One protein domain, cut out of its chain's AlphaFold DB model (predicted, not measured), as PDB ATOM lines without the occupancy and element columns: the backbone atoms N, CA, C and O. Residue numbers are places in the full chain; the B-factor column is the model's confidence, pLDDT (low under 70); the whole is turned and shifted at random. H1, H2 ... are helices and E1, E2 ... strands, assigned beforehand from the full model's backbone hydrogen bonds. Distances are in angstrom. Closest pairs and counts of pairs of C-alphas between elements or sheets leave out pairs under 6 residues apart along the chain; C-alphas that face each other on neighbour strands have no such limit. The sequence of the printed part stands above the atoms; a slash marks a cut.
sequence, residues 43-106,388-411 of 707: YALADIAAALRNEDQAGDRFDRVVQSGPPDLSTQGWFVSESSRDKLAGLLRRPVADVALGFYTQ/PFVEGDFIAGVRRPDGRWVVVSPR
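AT A GLANCE: This is residues 43 to 106 and 388 to 411 of the 707 residues of the protein "Histidine kinase" of Sphingomonas carotinifaciens (UniProt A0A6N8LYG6). A twisted sheet of four strands, E1, E5, E4 and E2, forms a wall with two helices over one face, H1 over E5 and E4 and H2 over E2. The small strand E3 lies off this sheet beside the first printed residues, and the long link of residues 68 to 81 leads from E1 at one edge to H2. There are 88 printed residues with named elements in the order H1 E1 H2 E2 E3 E4 E5, and the sheet is antiparallel throughout. The class is mixed, helices and strands. The whole is compact, with a radius of gyration of the C-alphas of 11.8 A, and rounded, spanning 34 by 26 by 22 A.

IN THESE COORDINATES: Find C-alpha 45 at (-42.222, 16.714, 30.683); there H1 begins and runs through residue 53, 12.3 A long. Next look at E1, residues 62 to 67, 15.8 A. H2 follows at residues 82 to 92, 14.9 A, starting at C-alpha 82, (-35.956, 13.563, 41.780). E2 is residues 99 to 104, 17.0 A. Beyond the cut come E3, residues 389 to 391, 6.7 A, and E4, residues 394 to 399, 17.0 A. E5, residues 405 to 410, 16.7 A, ends at C-alpha 410, (-53.991, 13.103, 32.954).

HOW THE PARTS SIT: Begin with the sheet, whose edge strands are E1 and E2. Between E1 and E5 look for N 63 and O 409, 2.9 A apart and within hydrogen-bond range. The hairpin E4 and E5 has N 408 and O 396 within range at 2.8 A, and E4 and E2 have N 397 and O 100 at 2.8 A. H1 and H2 are on the same face, two layers in all: helices on one face of a sheet. H1 has a height over the sheet of 9.2 A and runs slantwise to the strands, at 46 degrees to E5 on the local plane; its closest C-alphas to E5 are those of Leu 52 and Val 408, 6.4 A. H2 has a height of 7.8 A and stands at 49 degrees to E2 on the local plane; the closest C-alphas are those of Arg 85 and Leu 101, 5.6 A. H1 and H2 touch at a steep tilt of 50 degrees, the same way, with Ala 49 and Leu 92 the closest C-alphas at 6.0 A. Every O i to N i+4 pair of H1 is within hydrogen-bond range, and 6 of 7 in H2. E3 pairs with no named strand, but its residues 389 to 390 pair antiparallel with residues 43 to 44; E3 and H2 are apart.

THE WHOLE: The farthest C-alphas, Gln 106 and Asp 402, are 34.7 A apart. Residues 107 to 387 are not printed, and C-alphas 106 and 388 stand 19.9 A apart across the cut. The link from E1 to H2 is long. Mean pLDDT of the printed part is 78.7; look for values under 70 at residues 56 to 60, 74 to 77, 105 to 106 and 388 to 392 of this model.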
ATOM      1  N   TYR A  43     -46.479  10.991  28.068       77.81
ATOM      2  CA  TYR A  43     -46.551  12.413  28.410       77.81
ATOM      3  C   TYR A  43     -45.145  13.006  28.556       77.81
ATOM      4  O   TYR A  43     -44.419  12.696  29.500       77.81
ATOM      5  N   ALA A  44     -44.743  13.884  27.636       83.12
ATOM      6  CA  ALA A  44     -43.457  14.574  27.716       83.12
ATOM      7  C   ALA A  44     -43.445  15.619  28.849       83.12
ATOM      8  O   ALA A  44     -44.382  16.404  28.998       83.12
ATOM      9  N   LEU A  45     -42.343  15.715  29.606       81.00
ATOM     10  CA  LEU A  45     -42.222  16.714  30.683       81.00
ATOM     11  C   LEU A  45     -42.276  18.181  30.204       81.00
ATOM     12  O   LEU A  45     -42.537  19.074  31.009       81.00
ATOM     13  N   ALA A  46     -42.077  18.440  28.907       81.94
ATOM     14  CA  ALA A  46     -42.284  19.757  28.302       81.94
ATOM     15  C   ALA A  46     -43.775  20.143  28.228       81.94
ATOM     16  O   ALA A  46     -44.131  21.262  28.603       81.94
ATOM     17  N   ASP A  47     -44.641  19.213  27.822       81.50
ATOM     18  CA  ASP A  47     -46.097  19.387  27.754       81.50
ATOM     19  C   ASP A  47     -46.685  19.590  29.154       81.50
ATOM     20  O   ASP A  47     -47.453  20.524  29.380       81.50
ATOM     21  N   ILE A  48     -46.237  18.786  30.125       83.69
ATOM     22  CA  ILE A  48     -46.606  18.929  31.543       83.69
ATOM     23  C   ILE A  48     -46.224  20.330  32.056       83.69
ATOM     24  O   ILE A  48     -47.017  20.992  32.730       83.69
ATOM     25  N   ALA A  49     -45.039  20.833  31.691       83.62
ATOM     26  CA  ALA A  49     -44.618  22.187  32.043       83.62
ATOM     27  C   ALA A  49     -45.490  23.273  31.377       83.62
ATOM     28  O   ALA A  49     -45.834  24.258  32.032       83.62
ATOM     29  N   ALA A  50     -45.889  23.101  30.110       83.88
ATOM     30  CA  ALA A  50     -46.785  24.028  29.410       83.88
ATOM     31  C   ALA A  50     -48.195  24.057  30.030       83.88
ATOM     32  O   ALA A  50     -48.745  25.137  30.268       83.88
ATOM     33  N   ALA A  51     -48.754  22.895  30.386       84.06
ATOM     34  CA  ALA A  51     -50.043  22.783  31.068       84.06
ATOM     35  C   ALA A  51     -50.025  23.477  32.445       84.06
ATOM     36  O   ALA A  51     -50.916  24.271  32.767       84.06
ATOM     37  N   LEU A  52     -48.964  23.281  33.238       83.88
ATOM     38  CA  LEU A  52     -48.782  23.975  34.520       83.88
ATOM     39  C   LEU A  52     -48.701  25.505  34.339       83.88
ATOM     40  O   LEU A  52     -49.410  26.244  35.040       83.88
ATOM     41  N   ARG A  53     -47.925  25.984  33.349       82.94
ATOM     42  CA  ARG A  53     -47.826  27.417  32.990       82.94
ATOM     43  C   ARG A  53     -49.115  28.010  32.399       82.94
ATOM     44  O   ARG A  53     -49.245  29.229  32.402       82.94
ATOM     45  N   ASN A  54     -50.100  27.185  32.019       79.94
ATOM     46  CA  ASN A  54     -51.326  27.588  31.307       79.94
ATOM     47  C   ASN A  54     -51.047  28.087  29.870       79.94
ATOM     48  O   ASN A  54     -51.720  28.987  29.372       79.94
ATOM     49  N   GLU A  55     -50.037  27.503  29.226       73.25
ATOM     50  CA  GLU A  55     -49.620  27.775  27.843       73.25
ATOM     51  C   GLU A  55     -50.066  26.676  26.862       73.25
ATOM     52  O   GLU A  55     -49.916  26.842  25.652       73.25
ATOM     53  N   ASP A  56     -50.585  25.548  27.362       63.22
ATOM     54  CA  ASP A  56     -50.999  24.420  26.523       63.22
ATOM     55  C   ASP A  56     -52.215  24.781  25.655       63.22
ATOM     56  O   ASP A  56     -53.292  25.109  26.158       63.22
ATOM     57  N   GLN A  57     -52.032  24.702  24.337       54.09
ATOM     58  CA  GLN A  57     -53.084  24.920  23.342       54.09
ATOM     59  C   GLN A  57     -53.971  23.673  23.156       54.09
ATOM     60  O   GLN A  57     -55.051  23.772  22.580       54.09
ATOM     61  N   ALA A  58     -53.552  22.508  23.665       51.84
ATOM     62  CA  ALA A  58     -54.252  21.225  23.577       51.84
ATOM     63  C   ALA A  58     -54.974  20.866  24.895       51.84
ATOM     64  O   ALA A  58     -54.816  19.763  25.430       51.84
ATOM     65  N   GLY A  59     -55.785  21.801  25.405       56.75
ATOM     66  CA  GLY A  59     -56.461  21.773  26.718       56.75
ATOM     67  C   GLY A  59     -57.527  20.688  26.962       56.75
ATOM     68  O   GLY A  59     -58.409  20.898  27.788       56.75
ATOM     69  N   ASP A  60     -57.455  19.553  26.264       65.31
ATOM     70  CA  ASP A  60     -58.281  18.347  26.464       65.31
ATOM     71  C   ASP A  60     -57.440  17.126  26.910       65.31
ATOM     72  O   ASP A  60     -57.964  16.046  27.157       65.31
ATOM     73  N   ARG A  61     -56.108  17.263  27.035       72.88
ATOM     74  CA  ARG A  61     -55.223  16.158  27.468       72.88
ATOM     75  C   ARG A  61     -55.047  16.044  28.985       72.88
ATOM     76  O   ARG A  61     -54.681  14.976  29.476       72.88
ATOM     77  N   PHE A  62     -55.296  17.129  29.713       82.38
ATOM     78  CA  PHE A  62     -54.941  17.275  31.123       82.38
ATOM     79  C   PHE A  62     -56.068  17.921  31.927       82.38
ATOM     80  O   PHE A  62     -56.631  18.927  31.496       82.38
ATOM     81  N   ASP A  63     -56.319  17.409  33.129       81.75
ATOM     82  CA  ASP A  63     -57.146  18.094  34.120       81.75
ATOM     83  C   ASP A  63     -56.261  18.990  34.992       81.75
ATOM     84  O   ASP A  63     -55.183  18.593  35.444       81.75
ATOM     85  N   ARG A  64     -56.695  20.241  35.193       85.94
ATOM     86  CA  ARG A  64     -55.885  21.307  35.798       85.94
ATOM     87  C   ARG A  64     -56.637  22.002  36.928       85.94
ATOM     88  O   ARG A  64     -57.520  22.824  36.686       85.94
ATOM     89  N   VAL A  65     -56.245  21.710  38.163       85.19
ATOM     90  CA  VAL A  65     -56.903  22.178  39.393       85.19
ATOM     91  C   VAL A  65     -56.019  23.206  40.109       85.19
ATOM     92  O   VAL A  65     -54.792  23.156  40.031       85.19
ATOM     93  N   VAL A  66     -56.631  24.164  40.811       86.06
ATOM     94  CA  VAL A  66     -55.918  25.105  41.692       86.06
ATOM     95  C   VAL A  66     -56.334  24.841  43.135       86.06
ATOM     96  O   VAL A  66     -57.507  24.975  43.471       86.06
ATOM     97  N   GLN A  67     -55.368  24.492  43.982       86.50
ATOM     98  CA  GLN A  67     -55.574  24.073  45.370       86.50
ATOM     99  C   GLN A  67     -54.680  24.850  46.351       86.50
ATOM    100  O   GLN A  67     -53.755  25.562  45.956       86.50
ATOM    101  N   SER A  68     -54.989  24.767  47.646       80.19
ATOM    102  CA  SER A  68     -54.344  25.555  48.708       80.19
ATOM    103  C   SER A  68     -53.008  24.986  49.207       80.19
ATOM    104  O   SER A  68     -52.186  25.749  49.706       80.19
ATOM    105  N   GLY A  69     -52.773  23.680  49.057       81.06
ATOM    106  CA  GLY A  69     -51.533  22.994  49.443       81.06
ATOM    107  C   GLY A  69     -50.923  22.183  48.291       81.06
ATOM    108  O   GLY A  69     -51.549  22.089  47.231       81.06
ATOM    109  N   PRO A  70     -49.720  21.603  48.470       80.69
ATOM    110  CA  PRO A  70     -49.118  20.708  47.479       80.69
ATOM    111  C   PRO A  70     -50.033  19.507  47.179       80.69
ATOM    112  O   PRO A  70     -50.897  19.185  48.000       80.69
ATOM    113  N   PRO A  71     -49.878  18.839  46.021       81.38
ATOM    114  CA  PRO A  71     -50.550  17.564  45.787       81.38
ATOM    115  C   PRO A  71     -50.121  16.541  46.847       81.38
ATOM    116  O   PRO A  71     -48.940  16.486  47.198       81.38
ATOM    117  N   ASP A  72     -51.059  15.729  47.342       78.19
ATOM    118  CA  ASP A  72     -50.698  14.599  48.197       78.19
ATOM    119  C   ASP A  72     -50.017  13.521  47.345       78.19
ATOM    120  O   ASP A  72     -50.613  12.971  46.422       78.19
ATOM    121  N   LEU A  73     -48.747  13.258  47.654       74.44
ATOM    122  CA  LEU A  73     -47.934  12.193  47.065       74.44
ATOM    123  C   LEU A  73     -47.516  11.162  48.134       74.44
ATOM    124  O   LEU A  73     -46.609  10.371  47.897       74.44
ATOM    125  N   SER A  74     -48.136  11.195  49.323       64.62
ATOM    126  CA  SER A  74     -47.878  10.257  50.428       64.62
ATOM    127  C   SER A  74     -48.756   8.999  50.376       64.62
ATOM    128  O   SER A  74     -48.478   8.013  51.058       64.62
ATOM    129  N   THR A  75     -49.797   9.008  49.540       60.66
ATOM    130  CA  THR A  75     -50.685   7.868  49.295       60.66
ATOM    131  C   THR A  75     -49.955   6.725  48.568       60.66
ATOM    132  O   THR A  75     -49.087   6.959  47.725       60.66
ATOM    133  N   GLN A  76     -50.314   5.469  48.864       58.56
ATOM    134  CA  GLN A  76     -49.688   4.296  48.233       58.56
ATOM    135  C   GLN A  76     -49.822   4.310  46.697       58.56
ATOM    136  O   GLN A  76     -50.891   4.588  46.160       58.56
ATOM    137  N   GLY A  77     -48.732   3.960  46.005       63.84
ATOM    138  CA  GLY A  77     -48.656   3.855  44.539       63.84
ATOM    139  C   GLY A  77     -47.940   5.015  43.835       63.84
ATOM    140  O   GLY A  77     -47.577   4.872  42.670       63.84
ATOM    141  N   TRP A  78     -47.673   6.137  44.513       76.62
ATOM    142  CA  TRP A  78     -46.932   7.263  43.926       76.62
ATOM    143  C   TRP A  78     -45.413   7.129  44.106       76.62
ATOM    144  O   TRP A  78     -44.900   7.078  45.221       76.62
ATOM    145  N   PHE A  79     -44.675   7.131  42.995       76.94
ATOM    146  CA  PHE A  79     -43.213   7.173  42.963       76.94
ATOM    147  C   PHE A  79     -42.708   8.574  42.582       76.94
ATOM    148  O   PHE A  79     -43.086   9.123  41.546       76.94
ATOM    149  N   VAL A  80     -41.810   9.144  43.389       76.88
ATOM    150  CA  VAL A  80     -41.221  10.475  43.160       76.88
ATOM    151  C   VAL A  80     -39.817  10.334  42.568       76.88
ATOM    152  O   VAL A  80     -38.882   9.901  43.234       76.88
ATOM    153  N   SER A  81     -39.651  10.742  41.307       79.38
ATOM    154  CA  SER A  81     -38.345  10.784  40.634       79.38
ATOM    155  C   SER A  81     -37.715  12.168  40.768       79.38
ATOM    156  O   SER A  81     -38.135  13.112  40.093       79.38
ATOM    157  N   GLU A  82     -36.667  12.291  41.585       78.06
ATOM    158  CA  GLU A  82     -35.956  13.563  41.780       78.06
ATOM    159  C   GLU A  82     -35.396  14.112  40.461       78.06
ATOM    160  O   GLU A  82     -35.710  15.234  40.079       78.06
ATOM    161  N   SER A  83     -34.714  13.280  39.662       77.06
ATOM    162  CA  SER A  83     -34.187  13.695  38.350       77.06
ATOM    163  C   SER A  83     -35.277  14.155  37.366       77.06
ATOM    164  O   SER A  83     -34.992  14.937  36.455       77.06
ATOM    165  N   SER A  84     -36.521  13.692  37.523       79.75
ATOM    166  CA  SER A  84     -37.659  14.173  36.729       79.75
ATOM    167  C   SER A  84     -38.217  15.490  37.278       79.75
ATOM    168  O   SER A  84     -38.481  16.407  36.500       79.75
ATOM    169  N   ARG A  85     -38.341  15.613  38.609       82.94
ATOM    170  CA  ARG A  85     -38.769  16.832  39.316       82.94
ATOM    171  C   ARG A  85     -37.816  17.997  39.046       82.94
ATOM    172  O   ARG A  85     -38.271  19.093  38.737       82.94
ATOM    173  N   ASP A  86     -36.510  17.755  39.074       82.62
ATOM    174  CA  ASP A  86     -35.483  18.779  38.865       82.62
ATOM    175  C   ASP A  86     -35.484  19.288  37.411       82.62
ATOM    176  O   ASP A  86     -35.384  20.491  37.160       82.62
ATOM    177  N   LYS A  87     -35.692  18.389  36.437       83.56
ATOM    178  CA  LYS A  87     -35.876  18.759  35.022       83.56
ATOM    179  C   LYS A  87     -37.172  19.542  34.808       83.56
ATOM    180  O   LYS A  87     -37.159  20.529  34.074       83.56
ATOM    181  N   LEU A  88     -38.262  19.162  35.478       84.31
ATOM    182  CA  LEU A  88     -39.517  19.918  35.458       84.31
ATOM    183  C   LEU A  88     -39.340  21.318  36.067       84.31
ATOM    184  O   LEU A  88     -39.783  22.301  35.479       84.31
ATOM    185  N   ALA A  89     -38.625  21.437  37.187       85.06
ATOM    186  CA  ALA A  89     -38.308  22.713  37.823       85.06
ATOM    187  C   ALA A  89     -37.455  23.625  36.920       85.06
ATOM    188  O   ALA A  89     -37.753  24.816  36.796       85.06
ATOM    189  N   GLY A  90     -36.480  23.058  36.200       85.75
ATOM    190  CA  GLY A  90     -35.724  23.758  35.157       85.75
ATOM    191  C   GLY A  90     -36.606  24.269  34.008       85.75
ATOM    192  O   GLY A  90     -36.522  25.443  33.644       85.75
ATOM    193  N   LEU A  91     -37.513  23.431  33.488       85.75
ATOM    194  CA  LEU A  91     -38.484  23.804  32.443       85.75
ATOM    195  C   LEU A  91     -39.506  24.859  32.913       85.75
ATOM    196  O   LEU A  91     -39.985  25.662  32.112       85.75
ATOM    197  N   LEU A  92     -39.839  24.878  34.203       85.06
ATOM    198  CA  LEU A  92     -40.729  25.864  34.827       85.06
ATOM    199  C   LEU A  92     -40.005  27.136  35.299       85.06
ATOM    200  O   LEU A  92     -40.672  28.105  35.662       85.06
ATOM    201  N   ARG A  93     -38.661  27.144  35.304       85.88
ATOM    202  CA  ARG A  93     -37.807  28.188  35.907       85.88
ATOM    203  C   ARG A  93     -38.200  28.496  37.362       85.88
ATOM    204  O   ARG A  93     -38.316  29.657  37.759       85.88
ATOM    205  N   ARG A  94     -38.433  27.444  38.150       87.44
ATOM    206  CA  ARG A  94     -38.832  27.496  39.570       87.44
ATOM    207  C   ARG A  94     -37.809  26.764  40.445       87.44
ATOM    208  O   ARG A  94     -37.143  25.860  39.946       87.44
ATOM    209  N   PRO A  95     -37.664  27.122  41.736       86.88
ATOM    210  CA  PRO A  95     -36.878  26.312  42.660       86.88
ATOM    211  C   PRO A  95     -37.555  24.949  42.852       86.88
ATOM    212  O   PRO A  95     -38.781  24.858  42.863       86.88
ATOM    213  N   VAL A  96     -36.760  23.895  43.042       82.81
ATOM    214  CA  VAL A  96     -37.253  22.507  43.163       82.81
ATOM    215  C   VAL A  96     -38.279  22.348  44.297       82.81
ATOM    216  O   VAL A  96     -39.234  21.596  44.154       82.81
ATOM    217  N   ALA A  97     -38.148  23.114  45.385       83.75
ATOM    218  CA  ALA A  97     -39.085  23.110  46.515       83.75
ATOM    219  C   ALA A  97     -40.501  23.644  46.186       83.75
ATOM    220  O   ALA A  97     -41.446  23.337  46.906       83.75
ATOM    221  N   ASP A  98     -40.663  24.415  45.105       86.88
ATOM    222  CA  ASP A  98     -41.965  24.896  44.618       86.88
ATOM    223  C   ASP A  98     -42.564  23.962  43.536       86.88
ATOM    224  O   ASP A  98     -43.539  24.331  42.878       86.88
ATOM    225  N   VAL A  99     -41.986  22.770  43.313       86.56
ATOM    226  CA  VAL A  99     -42.395  21.812  42.269       86.56
ATOM    227  C   VAL A  99     -42.570  20.406  42.847       86.56
ATOM    228  O   VAL A  99     -41.658  19.836  43.440       86.56
ATOM    229  N   ALA A 100     -43.738  19.815  42.614       86.75
ATOM    230  CA  ALA A 100     -44.071  18.443  42.983       86.75
ATOM    231  C   ALA A 100     -44.267  17.592  41.721       86.75
ATOM    232  O   ALA A 100     -44.786  18.078  40.715       86.75
ATOM    233  N   LEU A 101     -43.852  16.325  41.763       84.81
ATOM    234  CA  LEU A 101     -44.028  15.386  40.657       84.81
ATOM    235  C   LEU A 101     -44.032  13.944  41.175       84.81
ATOM    236  O   LEU A 101     -43.017  13.479  41.692       84.81
ATOM    237  N   GLY A 102     -45.155  13.251  41.006       83.00
ATOM    238  CA  GLY A 102     -45.303  11.824  41.275       83.00
ATOM    239  C   GLY A 102     -45.802  11.074  40.042       83.00
ATOM    240  O   GLY A 102     -46.596  11.600  39.261       83.00
ATOM    241  N   PHE A 103     -45.336   9.840  39.882       81.44
ATOM    242  CA  PHE A 103     -45.767   8.899  38.848       81.44
ATOM    243  C   PHE A 103     -46.468   7.721  39.511       81.44
ATOM    244  O   PHE A 103     -45.958   7.201  40.504       81.44
ATOM    245  N   TYR A 104     -47.618   7.303  38.996       74.75
ATOM    246  CA  TYR A 104     -48.320   6.150  39.538       74.75
ATOM    247  C   TYR A 104     -47.658   4.870  39.037       74.75
ATOM    248  O   TYR A 104     -47.489   4.684  37.832       74.75
ATOM    249  N   THR A 105     -47.307   3.962  39.945       64.56
ATOM    250  CA  THR A 105     -46.906   2.605  39.577       64.56
ATOM    251  C   THR A 105     -47.766   1.604  40.335       64.56
ATOM    252  O   THR A 105     -47.899   1.650  41.559       64.56
ATOM    253  N   GLN A 106     -48.360   0.663  39.603       53.84
ATOM    254  CA  GLN A 106     -48.847  -0.557  40.232       53.84
ATOM    255  C   GLN A 106     -47.612  -1.400  40.545       53.84
ATOM    256  O   GLN A 106     -46.987  -1.945  39.632       53.84
ATOM    257  N   PRO A 388     -37.529  13.269  28.587       60.00
ATOM    258  CA  PRO A 388     -38.004  12.342  29.604       60.00
ATOM    259  C   PRO A 388     -39.536  12.367  29.627       60.00
ATOM    260  O   PRO A 388     -40.150  13.382  29.970       60.00
ATOM    261  N   PHE A 389     -40.117  11.258  29.180       58.47
ATOM    262  CA  PHE A 389     -41.547  11.034  29.085       58.47
ATOM    263  C   PHE A 389     -42.031  10.214  30.279       58.47
ATOM    264  O   PHE A 389     -41.241   9.627  31.024       58.47
ATOM    265  N   VAL A 390     -43.341  10.230  30.472       59.62
ATOM    266  CA  VAL A 390     -44.048   9.557  31.553       59.62
ATOM    267  C   VAL A 390     -45.077   8.634  30.923       59.62
ATOM    268  O   VAL A 390     -45.847   9.072  30.072       59.62
ATOM    269  N   GLU A 391     -45.071   7.369  31.323       59.72
ATOM    270  CA  GLU A 391     -46.022   6.357  30.871       59.72
ATOM    271  C   GLU A 391     -47.012   6.072  32.009       59.72
ATOM    272  O   GLU A 391     -46.594   5.817  33.138       59.72
ATOM    273  N   GLY A 392     -48.315   6.140  31.723       68.19
ATOM    274  CA  GLY A 392     -49.369   5.970  32.731       68.19
ATOM    275  C   GLY A 392     -49.741   7.259  33.476       68.19
ATOM    276  O   GLY A 392     -49.539   8.370  32.977       68.19
ATOM    277  N   ASP A 393     -50.348   7.103  34.656       74.88
ATOM    278  CA  ASP A 393     -50.884   8.224  35.432       74.88
ATOM    279  C   ASP A 393     -49.797   9.006  36.183       74.88
ATOM    280  O   ASP A 393     -48.833   8.448  36.712       74.88
ATOM    281  N   PHE A 394     -49.961  10.327  36.264       83.00
ATOM    282  CA  PHE A 394     -49.040  11.216  36.973       83.00
ATOM    283  C   PHE A 394     -49.784  12.345  37.689       83.00
ATOM    284  O   PHE A 394     -50.878  12.742  37.290       83.00
ATOM    285  N   ILE A 395     -49.149  12.912  38.713       85.25
ATOM    286  CA  ILE A 395     -49.572  14.165  39.341       85.25
ATOM    287  C   ILE A 395     -48.372  15.109  39.370       85.25
ATOM    288  O   ILE A 395     -47.349  14.825  39.993       85.25
ATOM    289  N   ALA A 396     -48.497  16.246  38.690       86.94
ATOM    290  CA  ALA A 396     -47.497  17.306  38.660       86.94
ATOM    291  C   ALA A 396     -48.067  18.575  39.304       86.94
ATOM    292  O   ALA A 396     -49.213  18.938  39.058       86.94
ATOM    293  N   GLY A 397     -47.276  19.270  40.119       88.69
ATOM    294  CA  GLY A 397     -47.704  20.470  40.832       88.69
ATOM    295  C   GLY A 397     -46.662  21.583  40.779       88.69
ATOM    296  O   GLY A 397     -45.469  21.318  40.893       88.69
ATOM    297  N   VAL A 398     -47.106  22.835  40.656       90.00
ATOM    298  CA  VAL A 398     -46.247  24.017  40.818       90.00
ATOM    299  C   VAL A 398     -46.894  25.057  41.723       90.00
ATOM    300  O   VAL A 398     -48.069  25.406  41.568       90.00
ATOM    301  N   ARG A 399     -46.110  25.591  42.658       88.56
ATOM    302  CA  ARG A 399     -46.523  26.676  43.543       88.56
ATOM    303  C   ARG A 399     -46.482  28.025  42.824       88.56
ATOM    304  O   ARG A 399     -45.538  28.357  42.103       88.56
ATOM    305  N   ARG A 400     -47.518  28.831  43.035       86.12
ATOM    306  CA  ARG A 400     -47.653  30.197  42.523       86.12
ATOM    307  C   ARG A 400     -47.189  31.241  43.553       86.12
ATOM    308  O   ARG A 400     -47.143  30.950  44.747       86.12
ATOM    309  N   PRO A 401     -46.893  32.485  43.117       80.75
ATOM    310  CA  PRO A 401     -46.546  33.589  44.022       80.75
ATOM    311  C   PRO A 401     -47.637  33.959  45.041       80.75
ATOM    312  O   PRO A 401     -47.331  34.590  46.044       80.75
ATOM    313  N   ASP A 402     -48.890  33.563  44.804       80.94
ATOM    314  CA  ASP A 402     -50.023  33.728  45.727       80.94
ATOM    315  C   ASP A 402     -50.134  32.588  46.765       80.94
ATOM    316  O   ASP A 402     -51.145  32.461  47.453       80.94
ATOM    317  N   GLY A 403     -49.113  31.729  46.859       80.19
ATOM    318  CA  GLY A 403     -49.032  30.604  47.791       80.19
ATOM    319  C   GLY A 403     -49.807  29.354  47.367       80.19
ATOM    320  O   GLY A 403     -49.515  28.278  47.890       80.19
ATOM    321  N   ARG A 404     -50.737  29.462  46.407       88.25
ATOM    322  CA  ARG A 404     -51.545  28.338  45.908       88.25
ATOM    323  C   ARG A 404     -50.733  27.423  44.997       88.25
ATOM    324  O   ARG A 404     -49.737  27.834  44.404       88.25
ATOM    325  N   TRP A 405     -51.201  26.196  44.825       89.38
ATOM    326  CA  TRP A 405     -50.628  25.227  43.898       89.38
ATOM    327  C   TRP A 405     -51.531  25.051  42.682       89.38
ATOM    328  O   TRP A 405     -52.746  24.904  42.811       89.38
ATOM    329  N   VAL A 406     -50.932  25.059  41.493       88.81
ATOM    330  CA  VAL A 406     -51.547  24.510  40.281       88.81
ATOM    331  C   VAL A 406     -51.146  23.047  40.219       88.81
ATOM    332  O   VAL A 406     -49.950  22.762  40.220       88.81
ATOM    333  N   VAL A 407     -52.120  22.150  40.142       88.31
ATOM    334  CA  VAL A 407     -51.910  20.713  39.947       88.31
ATOM    335  C   VAL A 407     -52.451  20.310  38.578       88.31
ATOM    336  O   VAL A 407     -53.479  20.820  38.131       88.31
ATOM    337  N   VAL A 408     -51.717  19.431  37.903       86.56
ATOM    338  CA  VAL A 408     -52.014  18.865  36.587       86.56
ATOM    339  C   VAL A 408     -51.891  17.347  36.668       86.56
ATOM    340  O   VAL A 408     -50.869  16.832  37.125       86.56
ATOM    341  N   SER A 409     -52.911  16.650  36.180       84.38
ATOM    342  CA  SER A 409     -52.935  15.197  35.990       84.38
ATOM    343  C   SER A 409     -53.448  14.856  34.584       84.38
ATOM    344  O   SER A 409     -54.067  15.707  33.932       84.38
ATOM    345  N   PRO A 410     -53.239  13.625  34.086       82.69
ATOM    346  CA  PRO A 410     -53.991  13.103  32.954       82.69
ATOM    347  C   PRO A 410     -55.496  13.273  33.156       82.69
ATOM    348  O   PRO A 410     -56.010  13.087  34.260       82.69
ATOM    349  N   ARG A 411     -56.198  13.614  32.076       77.81
ATOM    350  CA  ARG A 411     -57.662  13.600  32.044       77.81
ATOM    351  C   ARG A 411     -58.145  12.166  31.845       77.81
ATOM    352  O   ARG A 411     -57.712  11.500  30.901       77.81
TER     353      ARG A 411